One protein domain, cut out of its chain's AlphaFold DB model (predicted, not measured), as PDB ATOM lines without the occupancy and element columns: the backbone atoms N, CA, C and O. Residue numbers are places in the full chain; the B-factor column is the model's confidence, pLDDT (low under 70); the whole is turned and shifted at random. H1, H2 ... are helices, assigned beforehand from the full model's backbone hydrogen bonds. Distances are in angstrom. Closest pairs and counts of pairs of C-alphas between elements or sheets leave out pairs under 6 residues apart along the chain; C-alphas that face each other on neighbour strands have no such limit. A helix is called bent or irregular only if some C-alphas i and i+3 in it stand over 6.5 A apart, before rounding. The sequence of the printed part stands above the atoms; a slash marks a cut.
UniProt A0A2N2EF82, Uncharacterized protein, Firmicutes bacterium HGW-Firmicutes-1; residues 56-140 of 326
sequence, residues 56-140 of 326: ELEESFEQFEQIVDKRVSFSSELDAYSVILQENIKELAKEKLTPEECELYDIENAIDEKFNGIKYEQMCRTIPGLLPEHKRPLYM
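What this domain is: This is residues 56 to 140 of the 326 residues of an uncharacterized protein of Firmicutes bacterium HGW-Firmicutes-1 (UniProt A0A2N2EF82). Two long helices, H2 and H4, fold back on each other at a slant, with the small helix H3 in the turn that joins them at one end. At the other end of H2 a third long helix, H1, which comes before it in the chain, makes an open corner with it, as an arm whose residues 56 to 61 stick out free, and an unnamed tail, residues 127 to 140, follows from the end of H4 that is away from H3. The printed part has 85 residues with four named helices, H1, H2, H3 and H4 in order along the chain, and no named strand, and the class is all helix. It is loose, with a radius of gyration of the C-alphas of 17.2 A, and the C-alphas span 59 by 28 by 16 A along the three main axes, the length running from H1 at one end to H3 at the other.

How they stand to each other: The longest helix is H2, residues 74 to 96, and it touches one helix, H4, residues 107 to 126. Between these two, 9 pairs of C-alphas lie within 8 A, the closest being those of Lys 90 and Glu 108, 6.4 A apart. Their centres are 10.9 A apart, and they run opposite ways at a steep tilt of 38 degrees, only just steep. H1, residues 56 to 72, touches no helix. It is close to H2 but not clearly touching, the closest C-alphas being those of Asp 69 and Ser 75, 6.6 A apart. H1 and H2 run the same way at a steep tilt of 59 degrees, and their centres are 28.4 A apart. H3, residues 99 to 104, is close to H2 but not clearly touching, with the C-alphas of Lys 94 and Cys 102 the closest at 7.3 A. H2 and H3 run opposite ways at a steep tilt of 67 degrees, only just short of about perpendicular. H3 and H4 meet only through their link. H1 is apart from H3 and from H4. In the backbones of H1, H2, H3 and H4, every pair of O of residue i and N of residue i+4 is within hydrogen-bond range.

Where its parts are: H2 runs from Phe 74, with its C-alpha at (-37.134, -37.206, 26.748), to Lys 96, a length of 32.7 A from first to last C-alpha. H4 runs from Ile 107 to Thr 126, where the C-alpha is at (-28.942, -29.183, 19.294), and measures 27.7 A. H1 runs from Glu 56, with its C-alpha at (-37.726, -14.571, 37.893), to Val 72 and measures 24.5 A. H3 is the short one, six residues from Pro 99 to Leu 104. After H4, residues 127 to 140 hold no named element, and their C-alphas lie 9 to 22 A from the mean of all C-alphas.

The domain as a whole: The outline is a rod, and the two C-alphas farthest apart are those of Glu 56 and Glu 100, at 59.1 A. The first and last printed C-alphas, those of Glu 56 and Met 140, are 19.3 A apart. The printed part runs from residue 56 to residue 140 and has no cut. The links from H1 to H2, from H2 to H3 and from H3 to H4 are tight, with 1, 2 and 2 residues between the helices, and no link is long. No helix is bent or irregular. The mean pLDDT of the printed part is 84.3, and no printed residue is under 70. H2 has a mean of 88 and H3 a mean of 78.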
ATOM      1  N   GLU A  56     -36.591 -13.744  37.444       80.81
ATOM      2  CA  GLU A  56     -37.726 -14.571  37.893       80.81
ATOM      3  C   GLU A  56     -38.341 -15.356  36.729       80.81
ATOM      4  O   GLU A  56     -38.773 -16.499  36.888       80.81
ATOM      5  N   LEU A  57     -38.366 -14.748  35.540       81.19
ATOM      6  CA  LEU A  57     -38.861 -15.398  34.335       81.19
ATOM      7  C   LEU A  57     -37.917 -16.519  33.874       81.19
ATOM      8  O   LEU A  57     -38.396 -17.598  33.537       81.19
ATOM      9  N   GLU A  58     -36.601 -16.286  33.888       81.50
ATOM     10  CA  GLU A  58     -35.579 -17.300  33.592       81.50
ATOM     11  C   GLU A  58     -35.691 -18.499  34.547       81.50
ATOM     12  O   GLU A  58     -35.835 -19.628  34.079       81.50
ATOM     13  N   GLU A  59     -35.766 -18.261  35.861       82.38
ATOM     14  CA  GLU A  59     -35.970 -19.316  36.870       82.38
ATOM     15  C   GLU A  59     -37.282 -20.094  36.638       82.38
ATOM     16  O   GLU A  59     -37.334 -21.317  36.787       82.38
ATOM     17  N   SER A  60     -38.353 -19.408  36.227       85.00
ATOM     18  CA  SER A  60     -39.639 -20.048  35.917       85.00
ATOM     19  C   SER A  60     -39.559 -20.955  34.682       85.00
ATOM     20  O   SER A  60     -40.171 -22.027  34.662       85.00
ATOM     21  N   PHE A  61     -38.809 -20.551  33.650       84.19
ATOM     22  CA  PHE A  61     -38.587 -21.379  32.462       84.19
ATOM     23  C   PHE A  61     -37.723 -22.606  32.769       84.19
ATOM     24  O   PHE A  61     -38.046 -23.693  32.289       84.19
ATOM     25  N   GLU A  62     -36.692 -22.470  33.605       82.69
ATOM     26  CA  GLU A  62     -35.880 -23.610  34.056       82.69
ATOM     27  C   GLU A  62     -36.725 -24.645  34.812       82.69
ATOM     28  O   GLU A  62     -36.637 -25.849  34.554       82.69
ATOM     29  N   GLN A  63     -37.612 -24.191  35.702       85.56
ATOM     30  CA  GLN A  63     -38.548 -25.081  36.394       85.56
ATOM     31  C   GLN A  63     -39.511 -25.771  35.423       85.56
ATOM     32  O   GLN A  63     -39.789 -26.965  35.559       85.56
ATOM     33  N   PHE A  64     -40.023 -25.035  34.433       84.31
ATOM     34  CA  PHE A  64     -40.905 -25.596  33.415       84.31
ATOM     35  C   PHE A  64     -40.209 -26.693  32.600       84.31
ATOM     36  O   PHE A  64     -40.797 -27.756  32.395       84.31
ATOM     37  N   GLU A  65     -38.956 -26.484  32.197       82.12
ATOM     38  CA  GLU A  65     -38.159 -27.482  31.476       82.12
ATOM     39  C   GLU A  65     -38.027 -28.787  32.275       82.12
ATOM     40  O   GLU A  65     -38.318 -29.866  31.754       82.12
ATOM     41  N   GLN A  66     -37.707 -28.695  33.569       80.69
ATOM     42  CA  GLN A  66     -37.629 -29.867  34.450       80.69
ATOM     43  C   GLN A  66     -38.968 -30.610  34.571       80.69
ATOM     44  O   GLN A  66     -39.001 -31.838  34.682       80.69
ATOM     45  N   ILE A  67     -40.090 -29.885  34.574       84.69
ATOM     46  CA  ILE A  67     -41.431 -30.486  34.627       84.69
ATOM     47  C   ILE A  67     -41.748 -31.217  33.319       84.69
ATOM     48  O   ILE A  67     -42.336 -32.301  33.356       84.69
ATOM     49  N   VAL A  68     -41.381 -30.635  32.175       82.69
ATOM     50  CA  VAL A  68     -41.588 -31.248  30.858       82.69
ATOM     51  C   VAL A  68     -40.754 -32.516  30.721       82.69
ATOM     52  O   VAL A  68     -41.311 -33.548  30.343       82.69
ATOM     53  N   ASP A  69     -39.475 -32.484  31.103       81.75
ATOM     54  CA  ASP A  69     -38.612 -33.669  31.036       81.75
ATOM     55  C   ASP A  69     -39.158 -34.815  31.902       81.75
ATOM     56  O   ASP A  69     -39.283 -35.941  31.429       81.75
ATOM     57  N   LYS A  70     -39.644 -34.521  33.119       82.81
ATOM     58  CA  LYS A  70     -40.295 -35.524  33.987       82.81
ATOM     59  C   LYS A  70     -41.561 -36.150  33.395       82.81
ATOM     60  O   LYS A  70     -41.951 -37.230  33.832       82.81
ATOM     61  N   ARG A  71     -42.255 -35.467  32.480       83.31
ATOM     62  CA  ARG A  71     -43.495 -35.970  31.861       83.31
ATOM     63  C   ARG A  71     -43.245 -36.731  30.571       83.31
ATOM     64  O   ARG A  71     -43.934 -37.712  30.317       83.31
ATOM     65  N   VAL A  72     -42.339 -36.223  29.743       82.88
ATOM     66  CA  VAL A  72     -42.067 -36.759  28.404       82.88
ATOM     67  C   VAL A  72     -40.935 -37.786  28.444       82.88
ATOM     68  O   VAL A  72     -40.792 -38.559  27.508       82.88
ATOM     69  N   SER A  73     -40.158 -37.834  29.531       83.50
ATOM     70  CA  SER A  73     -39.025 -38.751  29.701       83.50
ATOM     71  C   SER A  73     -37.995 -38.633  28.571       83.50
ATOM     72  O   SER A  73     -37.290 -39.589  28.248       83.50
ATOM     73  N   PHE A  74     -37.899 -37.445  27.967       82.81
ATOM     74  CA  PHE A  74     -37.134 -37.206  26.748       82.81
ATOM     75  C   PHE A  74     -35.637 -37.455  26.956       82.81
ATOM     76  O   PHE A  74     -35.008 -38.107  26.122       82.81
ATOM     77  N   SER A  75     -35.079 -37.010  28.090       81.38
ATOM     78  CA  SER A  75     -33.698 -37.319  28.483       81.38
ATOM     79  C   SER A  75     -33.429 -38.828  28.511       81.38
ATOM     80  O   SER A  75     -32.460 -39.300  27.915       81.38
ATOM     81  N   SER A  76     -34.332 -39.601  29.117       83.25
ATOM     82  CA  SER A  76     -34.183 -41.054  29.234       83.25
ATOM     83  C   SER A  76     -34.335 -41.800  27.904       83.25
ATOM     84  O   SER A  76     -33.606 -42.763  27.668       83.25
ATOM     85  N   GLU A  77     -35.217 -41.351  27.004       86.06
ATOM     86  CA  GLU A  77     -35.344 -41.935  25.662       86.06
ATOM     87  C   GLU A  77     -34.102 -41.656  24.809       86.06
ATOM     88  O   GLU A  77     -33.604 -42.551  24.121       86.06
ATOM     89  N   LEU A  78     -33.565 -40.435  24.884       85.81
ATOM     90  CA  LEU A  78     -32.316 -40.071  24.214       85.81
ATOM     91  C   LEU A  78     -31.138 -40.908  24.706       85.81
ATOM     92  O   LEU A  78     -30.324 -41.358  23.896       85.81
ATOM     93  N   ASP A  79     -31.038 -41.124  26.017       86.19
ATOM     94  CA  ASP A  79     -30.000 -41.971  26.595       86.19
ATOM     95  C   ASP A  79     -30.166 -43.433  26.168       86.19
ATOM     96  O   ASP A  79     -29.185 -44.045  25.746       86.19
ATOM     97  N   ALA A  80     -31.391 -43.964  26.157       89.69
ATOM     98  CA  ALA A  80     -31.663 -45.317  25.674       89.69
ATOM     99  C   ALA A  80     -31.277 -45.494  24.194       89.69
ATOM    100  O   ALA A  80     -30.576 -46.447  23.846       89.69
ATOM    101  N   TYR A  81     -31.662 -44.555  23.324       90.31
ATOM    102  CA  TYR A  81     -31.269 -44.587  21.912       90.31
ATOM    103  C   TYR A  81     -29.754 -44.449  21.732       90.31
ATOM    104  O   TYR A  81     -29.168 -45.112  20.878       90.31
ATOM    105  N   SER A  82     -29.106 -43.619  22.557       89.75
ATOM    106  CA  SER A  82     -27.650 -43.460  22.540       89.75
ATOM    107  C   SER A  82     -26.939 -44.769  22.869       89.75
ATOM    108  O   SER A  82     -25.998 -45.115  22.168       89.75
ATOM    109  N   VAL A  83     -27.406 -45.508  23.881       92.31
ATOM    110  CA  VAL A  83     -26.849 -46.822  24.243       92.31
ATOM    111  C   VAL A  83     -27.024 -47.814  23.095       92.31
ATOM    112  O   VAL A  83     -26.069 -48.486  22.724       92.31
ATOM    113  N   ILE A  84     -28.206 -47.859  22.473       93.69
ATOM    114  CA  ILE A  84     -28.453 -48.735  21.315       93.69
ATOM    115  C   ILE A  84     -27.502 -48.389  20.163       93.69
ATOM    116  O   ILE A  84     -26.894 -49.271  19.565       93.69
ATOM    117  N   LEU A  85     -27.352 -47.102  19.846       92.06
ATOM    118  CA  LEU A  85     -26.460 -46.652  18.781       92.06
ATOM    119  C   LEU A  85     -24.993 -46.970  19.096       92.06
ATOM    120  O   LEU A  85     -24.257 -47.385  18.207       92.06
ATOM    121  N   GLN A  86     -24.582 -46.789  20.348       91.50
ATOM    122  CA  GLN A  86     -23.241 -47.095  20.830       91.50
ATOM    123  C   GLN A  86     -22.935 -48.590  20.718       91.50
ATOM    124  O   GLN A  86     -21.891 -48.948  20.176       91.50
ATOM    125  N   GLU A  87     -23.863 -49.454  21.130       91.94
ATOM    126  CA  GLU A  87     -23.700 -50.903  20.984       91.94
ATOM    127  C   GLU A  87     -23.694 -51.340  19.523       91.94
ATOM    128  O   GLU A  87     -22.837 -52.121  19.125       91.94
ATOM    129  N   ASN A  88     -24.539 -50.750  18.675       92.94
ATOM    130  CA  ASN A  88     -24.486 -51.009  17.235       92.94
ATOM    131  C   ASN A  88     -23.120 -50.631  16.633       92.94
ATOM    132  O   ASN A  88     -22.629 -51.313  15.736       92.94
ATOM    133  N   ILE A  89     -22.484 -49.554  17.112       91.00
ATOM    134  CA  ILE A  89     -21.137 -49.162  16.671       91.00
ATOM    135  C   ILE A  89     -20.086 -50.152  17.189       91.00
ATOM    136  O   ILE A  89     -19.169 -50.488  16.438       91.00
ATOM    137  N   LYS A  90     -20.221 -50.651  18.425       90.81
ATOM    138  CA  LYS A  90     -19.340 -51.688  18.988       90.81
ATOM    139  C   LYS A  90     -19.465 -53.016  18.248       90.81
ATOM    140  O   LYS A  90     -18.443 -53.623  17.934       90.81
ATOM    141  N   GLU A  91     -20.675 -53.453  17.916       90.00
ATOM    142  CA  GLU A  91     -20.885 -54.654  17.102       90.00
ATOM    143  C   GLU A  91     -20.308 -54.479  15.695       90.00
ATOM    144  O   GLU A  91     -19.541 -55.319  15.232       90.00
ATOM    145  N   LEU A  92     -20.561 -53.335  15.054       89.50
ATOM    146  CA  LEU A  92     -20.004 -53.027  13.734       89.50
ATOM    147  C   LEU A  92     -18.468 -52.933  13.748       89.50
ATOM    148  O   LEU A  92     -17.818 -53.220  12.742       89.50
ATOM    149  N   ALA A  93     -17.875 -52.530  14.870       86.06
ATOM    150  CA  ALA A  93     -16.433 -52.565  15.073       86.06
ATOM    151  C   ALA A  93     -15.921 -54.008  15.191       86.06
ATOM    152  O   ALA A  93     -14.968 -54.357  14.497       86.06
ATOM    153  N   LYS A  94     -16.596 -54.863  15.973       85.44
ATOM    154  CA  LYS A  94     -16.277 -56.299  16.105       85.44
ATOM    155  C   LYS A  94     -16.371 -57.052  14.773       85.44
ATOM    156  O   LYS A  94     -15.602 -57.979  14.554       85.44
ATOM    157  N   GLU A  95     -17.266 -56.646  13.872       86.62
ATOM    158  CA  GLU A  95     -17.369 -57.225  12.524       86.62
ATOM    159  C   GLU A  95     -16.256 -56.776  11.565       86.62
ATOM    160  O   GLU A  95     -15.910 -57.505  10.633       86.62
ATOM    161  N   LYS A  96     -15.720 -55.562  11.742       86.25
ATOM    162  CA  LYS A  96     -14.752 -54.955  10.811       86.25
ATOM    163  C   LYS A  96     -13.295 -55.119  11.227       86.25
ATOM    164  O   LYS A  96     -12.424 -54.984  10.369       86.25
ATOM    165  N   LEU A  97     -13.038 -55.346  12.509       86.31
ATOM    166  CA  LEU A  97     -11.699 -55.456  13.085       86.31
ATOM    167  C   LEU A  97     -11.273 -56.920  13.184       86.31
ATOM    168  O   LEU A  97     -12.095 -57.820  13.364       86.31
ATOM    169  N   THR A  98      -9.975 -57.169  13.043       85.31
ATOM    170  CA  THR A  98      -9.426 -58.522  13.179       85.31
ATOM    171  C   THR A  98      -9.413 -58.969  14.648       85.31
ATOM    172  O   THR A  98      -9.319 -58.132  15.548       85.31
ATOM    173  N   PRO A  99      -9.468 -60.286  14.932       78.38
ATOM    174  CA  PRO A  99      -9.421 -60.799  16.306       78.38
ATOM    175  C   PRO A  99      -8.178 -60.335  17.080       78.38
ATOM    176  O   PRO A  99      -8.261 -60.056  18.271       78.38
ATOM    177  N   GLU A 100      -7.050 -60.193  16.380       78.25
ATOM    178  CA  GLU A 100      -5.784 -59.701  16.932       78.25
ATOM    179  C   GLU A 100      -5.864 -58.214  17.321       78.25
ATOM    180  O   GLU A 100      -5.348 -57.825  18.365       78.25
ATOM    181  N   GLU A 101      -6.554 -57.377  16.536       77.75
ATOM    182  CA  GLU A 101      -6.784 -55.961  16.867       77.75
ATOM    183  C   GLU A 101      -7.734 -55.800  18.062       77.75
ATOM    184  O   GLU A 101      -7.514 -54.923  18.897       77.75
ATOM    185  N   CYS A 102      -8.753 -56.658  18.165       74.62
ATOM    186  CA  CYS A 102      -9.715 -56.668  19.271       74.62
ATOM    187  C   CYS A 102      -9.104 -57.095  20.614       74.62
ATOM    188  O   CYS A 102      -9.569 -56.633  21.651       74.62
ATOM    189  N   GLU A 103      -8.086 -57.961  20.613       77.94
ATOM    190  CA  GLU A 103      -7.348 -58.324  21.833       77.94
ATOM    191  C   GLU A 103      -6.236 -57.323  22.178       77.94
ATOM    192  O   GLU A 103      -5.919 -57.135  23.354       77.94
ATOM    193  N   LEU A 104      -5.634 -56.682  21.170       83.44
ATOM    194  CA  LEU A 104      -4.498 -55.776  21.356       83.44
ATOM    195  C   LEU A 104      -4.910 -54.356  21.777       83.44
ATOM    196  O   LEU A 104      -4.151 -53.688  22.485       83.44
ATOM    197  N   TYR A 105      -6.080 -53.883  21.341       84.31
ATOM    198  CA  TYR A 105      -6.545 -52.515  21.577       84.31
ATOM    199  C   TYR A 105      -7.849 -52.479  22.376       84.31
ATOM    200  O   TYR A 105      -8.731 -53.314  22.208       84.31
ATOM    201  N   ASP A 106      -8.003 -51.450  23.210       88.06
ATOM    202  CA  ASP A 106      -9.236 -51.187  23.957       88.06
ATOM    203  C   ASP A 106     -10.280 -50.513  23.051       88.06
ATOM    204  O   ASP A 106     -10.531 -49.305  23.107       88.06
ATOM    205  N   ILE A 107     -10.825 -51.304  22.126       83.81
ATOM    206  CA  ILE A 107     -11.734 -50.835  21.075       83.81
ATOM    207  C   ILE A 107     -13.048 -50.331  21.677       83.81
ATOM    208  O   ILE A 107     -13.573 -49.313  21.228       83.81
ATOM    209  N   GLU A 108     -13.569 -51.008  22.703       85.81
ATOM    210  CA  GLU A 108     -14.818 -50.603  23.352       85.81
ATOM    211  C   GLU A 108     -14.673 -49.239  24.027       85.81
ATOM    212  O   GLU A 108     -15.503 -48.364  23.783       85.81
ATOM    213  N   ASN A 109     -13.594 -49.009  24.779       88.19
ATOM    214  CA  ASN A 109     -13.344 -47.713  25.402       88.19
ATOM    215  C   ASN A 109     -13.029 -46.622  24.366       88.19
ATOM    216  O   ASN A 109     -13.524 -45.505  24.484       88.19
ATOM    217  N   ALA A 110     -12.284 -46.930  23.298       84.69
ATOM    218  CA  ALA A 110     -12.020 -45.970  22.221       84.69
ATOM    219  C   ALA A 110     -13.311 -45.528  21.505       84.69
ATOM    220  O   ALA A 110     -13.486 -44.348  21.175       84.69
ATOM    221  N   ILE A 111     -14.233 -46.468  21.280       89.31
ATOM    222  CA  ILE A 111     -15.569 -46.178  20.752       89.31
ATOM    223  C   ILE A 111     -16.364 -45.371  21.769       89.31
ATOM    224  O   ILE A 111     -16.977 -44.382  21.378       89.31
ATOM    225  N   ASP A 112     -16.322 -45.732  23.048       90.94
ATOM    226  CA  ASP A 112     -17.047 -45.034  24.107       90.94
ATOM    227  C   ASP A 112     -16.577 -43.589  24.264       90.94
ATOM    228  O   ASP A 112     -17.405 -42.678  24.295       90.94
ATOM    229  N   GLU A 113     -15.272 -43.339  24.289       87.06
ATOM    230  CA  GLU A 113     -14.709 -41.992  24.334       87.06
ATOM    231  C   GLU A 113     -15.135 -41.172  23.115       87.06
ATOM    232  O   GLU A 113     -15.622 -40.042  23.252       87.06
ATOM    233  N   LYS A 114     -15.006 -41.740  21.908       86.69
ATOM    234  CA  LYS A 114     -15.353 -41.027  20.676       86.69
ATOM    235  C   LYS A 114     -16.855 -40.776  20.569       86.69
ATOM    236  O   LYS A 114     -17.260 -39.674  20.194       86.69
ATOM    237  N   PHE A 115     -17.669 -41.770  20.907       92.75
ATOM    238  CA  PHE A 115     -19.123 -41.696  20.891       92.75
ATOM    239  C   PHE A 115     -19.624 -40.678  21.907       92.75
ATOM    240  O   PHE A 115     -20.368 -39.775  21.533       92.75
ATOM    241  N   ASN A 116     -19.171 -40.758  23.159       89.44
ATOM    242  CA  ASN A 116     -19.560 -39.815  24.203       89.44
ATOM    243  C   ASN A 116     -19.094 -38.393  23.880       89.44
ATOM    244  O   ASN A 116     -19.852 -37.448  24.101       89.44
ATOM    245  N   GLY A 117     -17.899 -38.233  23.298       85.00
ATOM    246  CA  GLY A 117     -17.409 -36.944  22.814       85.00
ATOM    247  C   GLY A 117     -18.321 -36.337  21.744       85.00
ATOM    248  O   GLY A 117     -18.752 -35.192  21.881       85.00
ATOM    249  N   ILE A 118     -18.684 -37.117  20.720       84.94
ATOM    250  CA  ILE A 118     -19.587 -36.666  19.647       84.94
ATOM    251  C   ILE A 118     -21.001 -36.427  20.183       84.94
ATOM    252  O   ILE A 118     -21.599 -35.399  19.871       84.94
ATOM    253  N   LYS A 119     -21.544 -37.341  20.996       87.50
ATOM    254  CA  LYS A 119     -22.858 -37.206  21.637       87.50
ATOM    255  C   LYS A 119     -22.925 -35.895  22.409       87.50
ATOM    256  O   LYS A 119     -23.854 -35.119  22.211       87.50
ATOM    257  N   TYR A 120     -21.921 -35.624  23.237       85.56
ATOM    258  CA  TYR A 120     -21.839 -34.399  24.020       85.56
ATOM    259  C   TYR A 120     -21.759 -33.144  23.141       85.56
ATOM    260  O   TYR A 120     -22.514 -32.196  23.365       85.56
ATOM    261  N   GLU A 121     -20.904 -33.144  22.115       82.25
ATOM    262  CA  GLU A 121     -20.779 -32.026  21.171       82.25
ATOM    263  C   GLU A 121     -22.105 -31.753  20.442       82.25
ATOM    264  O   GLU A 121     -22.537 -30.602  20.331       82.25
ATOM    265  N   GLN A 122     -22.798 -32.809  20.004       84.69
ATOM    266  CA  GLN A 122     -24.111 -32.683  19.375       84.69
ATOM    267  C   GLN A 122     -25.164 -32.175  20.359       84.69
ATOM    268  O   GLN A 122     -25.890 -31.249  20.011       84.69
ATOM    269  N   MET A 123     -25.218 -32.695  21.590       84.88
ATOM    270  CA  MET A 123     -26.158 -32.223  22.615       84.88
ATOM    271  C   MET A 123     -25.945 -30.743  22.948       84.88
ATOM    272  O   MET A 123     -26.919 -29.997  23.019       84.88
ATOM    273  N   CYS A 124     -24.695 -30.283  23.058       81.50
ATOM    274  CA  CYS A 124     -24.390 -28.860  23.242       81.50
ATOM    275  C   CYS A 124     -24.925 -27.993  22.091       81.50
ATOM    276  O   CYS A 124     -25.301 -26.841  22.309       81.50
ATOM    277  N   ARG A 125     -24.949 -28.532  20.867       78.94
ATOM    278  CA  ARG A 125     -25.375 -27.817  19.659       78.94
ATOM    279  C   ARG A 125     -26.887 -27.836  19.448       78.94
ATOM    280  O   ARG A 125     -27.437 -26.835  18.993       78.94
ATOM    281  N   THR A 126     -27.543 -28.967  19.688       81.00
ATOM    282  CA  THR A 126     -28.942 -29.183  19.294       81.00
ATOM    283  C   THR A 126     -29.908 -29.112  20.467       81.00
ATOM    284  O   THR A 126     -31.034 -28.657  20.270       81.00
ATOM    285  N   ILE A 127     -29.496 -29.531  21.672       82.81
ATOM    286  CA  ILE A 127     -30.386 -29.622  22.840       82.81
ATOM    287  C   ILE A 127     -29.649 -29.304  24.165       82.81
ATOM    288  O   ILE A 127     -29.593 -30.138  25.072       82.81
ATOM    289  N   PRO A 128     -29.078 -28.092  24.321       76.56
ATOM    290  CA  PRO A 128     -28.212 -27.755  25.457       76.56
ATOM    291  C   PRO A 128     -28.916 -27.786  26.824       76.56
ATOM    292  O   PRO A 128     -28.254 -28.006  27.836       76.56
ATOM    293  N   GLY A 129     -30.239 -27.594  26.869       77.06
ATOM    294  CA  GLY A 129     -31.021 -27.577  28.112       77.06
ATOM    295  C   GLY A 129     -31.128 -28.936  28.823       77.06
ATOM    296  O   GLY A 129     -31.215 -28.998  30.049       77.06
ATOM    297  N   LEU A 130     -30.959 -30.042  28.090       78.25
ATOM    298  CA  LEU A 130     -31.013 -31.403  28.644       78.25
ATOM    299  C   LEU A 130     -29.716 -31.862  29.309       78.25
ATOM    300  O   LEU A 130     -29.677 -32.919  29.936       78.25
ATOM    301  N   LEU A 131     -28.631 -31.102  29.156       81.75
ATOM    302  CA  LEU A 131     -27.388 -31.408  29.848       81.75
ATOM    303  C   LEU A 131     -27.536 -31.080  31.343       81.75
ATOM    304  O   LEU A 131     -28.159 -30.070  31.686       81.75
ATOM    305  N   PRO A 132     -26.926 -31.873  32.246       78.12
ATOM    306  CA  PRO A 132     -26.804 -31.503  33.654       78.12
ATOM    307  C   PRO A 132     -26.193 -30.107  33.802       78.12
ATOM    308  O   PRO A 132     -25.282 -29.775  33.046       78.12
ATOM    309  N   GLU A 133     -26.618 -29.321  34.797       73.88
ATOM    310  CA  GLU A 133     -26.193 -27.916  34.968       73.88
ATOM    311  C   GLU A 133     -24.671 -27.714  34.881       73.88
ATOM    312  O   GLU A 133     -24.200 -26.809  34.201       73.88
ATOM    313  N   HIS A 134     -23.890 -28.616  35.482       81.19
ATOM    314  CA  HIS A 134     -22.422 -28.571  35.483       81.19
ATOM    315  C   HIS A 134     -21.758 -28.916  34.134       81.19
ATOM    316  O   HIS A 134     -20.550 -28.743  33.992       81.19
ATOM    317  N   LYS A 135     -22.517 -29.436  33.160       82.12
ATOM    318  CA  LYS A 135     -22.063 -29.787  31.801       82.12
ATOM    319  C   LYS A 135     -22.663 -28.886  30.723       82.12
ATOM    320  O   LYS A 135     -22.397 -29.098  29.544       82.12
ATOM    321  N   ARG A 136     -23.506 -27.919  31.087       81.94
ATOM    322  CA  ARG A 136     -24.095 -27.001  30.110       81.94
ATOM    323  C   ARG A 136     -23.008 -26.064  29.576       81.94
ATOM    324  O   ARG A 136     -22.200 -25.562  30.362       81.94
ATOM    325  N   PRO A 137     -22.965 -25.802  28.258       81.56
ATOM    326  CA  PRO A 137     -22.065 -24.792  27.729       81.56
ATOM    327  C   PRO A 137     -22.421 -23.423  28.319       81.56
ATOM    328  O   PRO A 137     -23.591 -23.123  28.567       81.56
ATOM    329  N   LEU A 138     -21.412 -22.571  28.507       76.94
ATOM    330  CA  LEU A 138     -21.633 -21.174  28.872       76.94
ATOM    331  C   LEU A 138     -22.491 -20.509  27.793       76.94
ATOM    332  O   LEU A 138     -22.053 -20.347  26.650       76.94
ATOM    333  N   TYR A 139     -23.711 -20.121  28.158       76.75
ATOM    334  CA  TYR A 139     -24.575 -19.377  27.258       76.75
ATOM    335  C   TYR A 139     -24.008 -17.970  27.052       76.75
ATOM    336  O   TYR A 139     -24.006 -17.128  27.948       76.75
ATOM    337  N   MET A 140     -23.508 -17.722  25.845       75.75
ATOM    338  CA  MET A 140     -23.065 -16.406  25.404       75.75
ATOM    339  C   MET A 140     -24.232 -15.722  24.698       75.75
ATOM    340  O   MET A 140     -24.471 -15.979  23.520       75.75
TER     341      MET A 140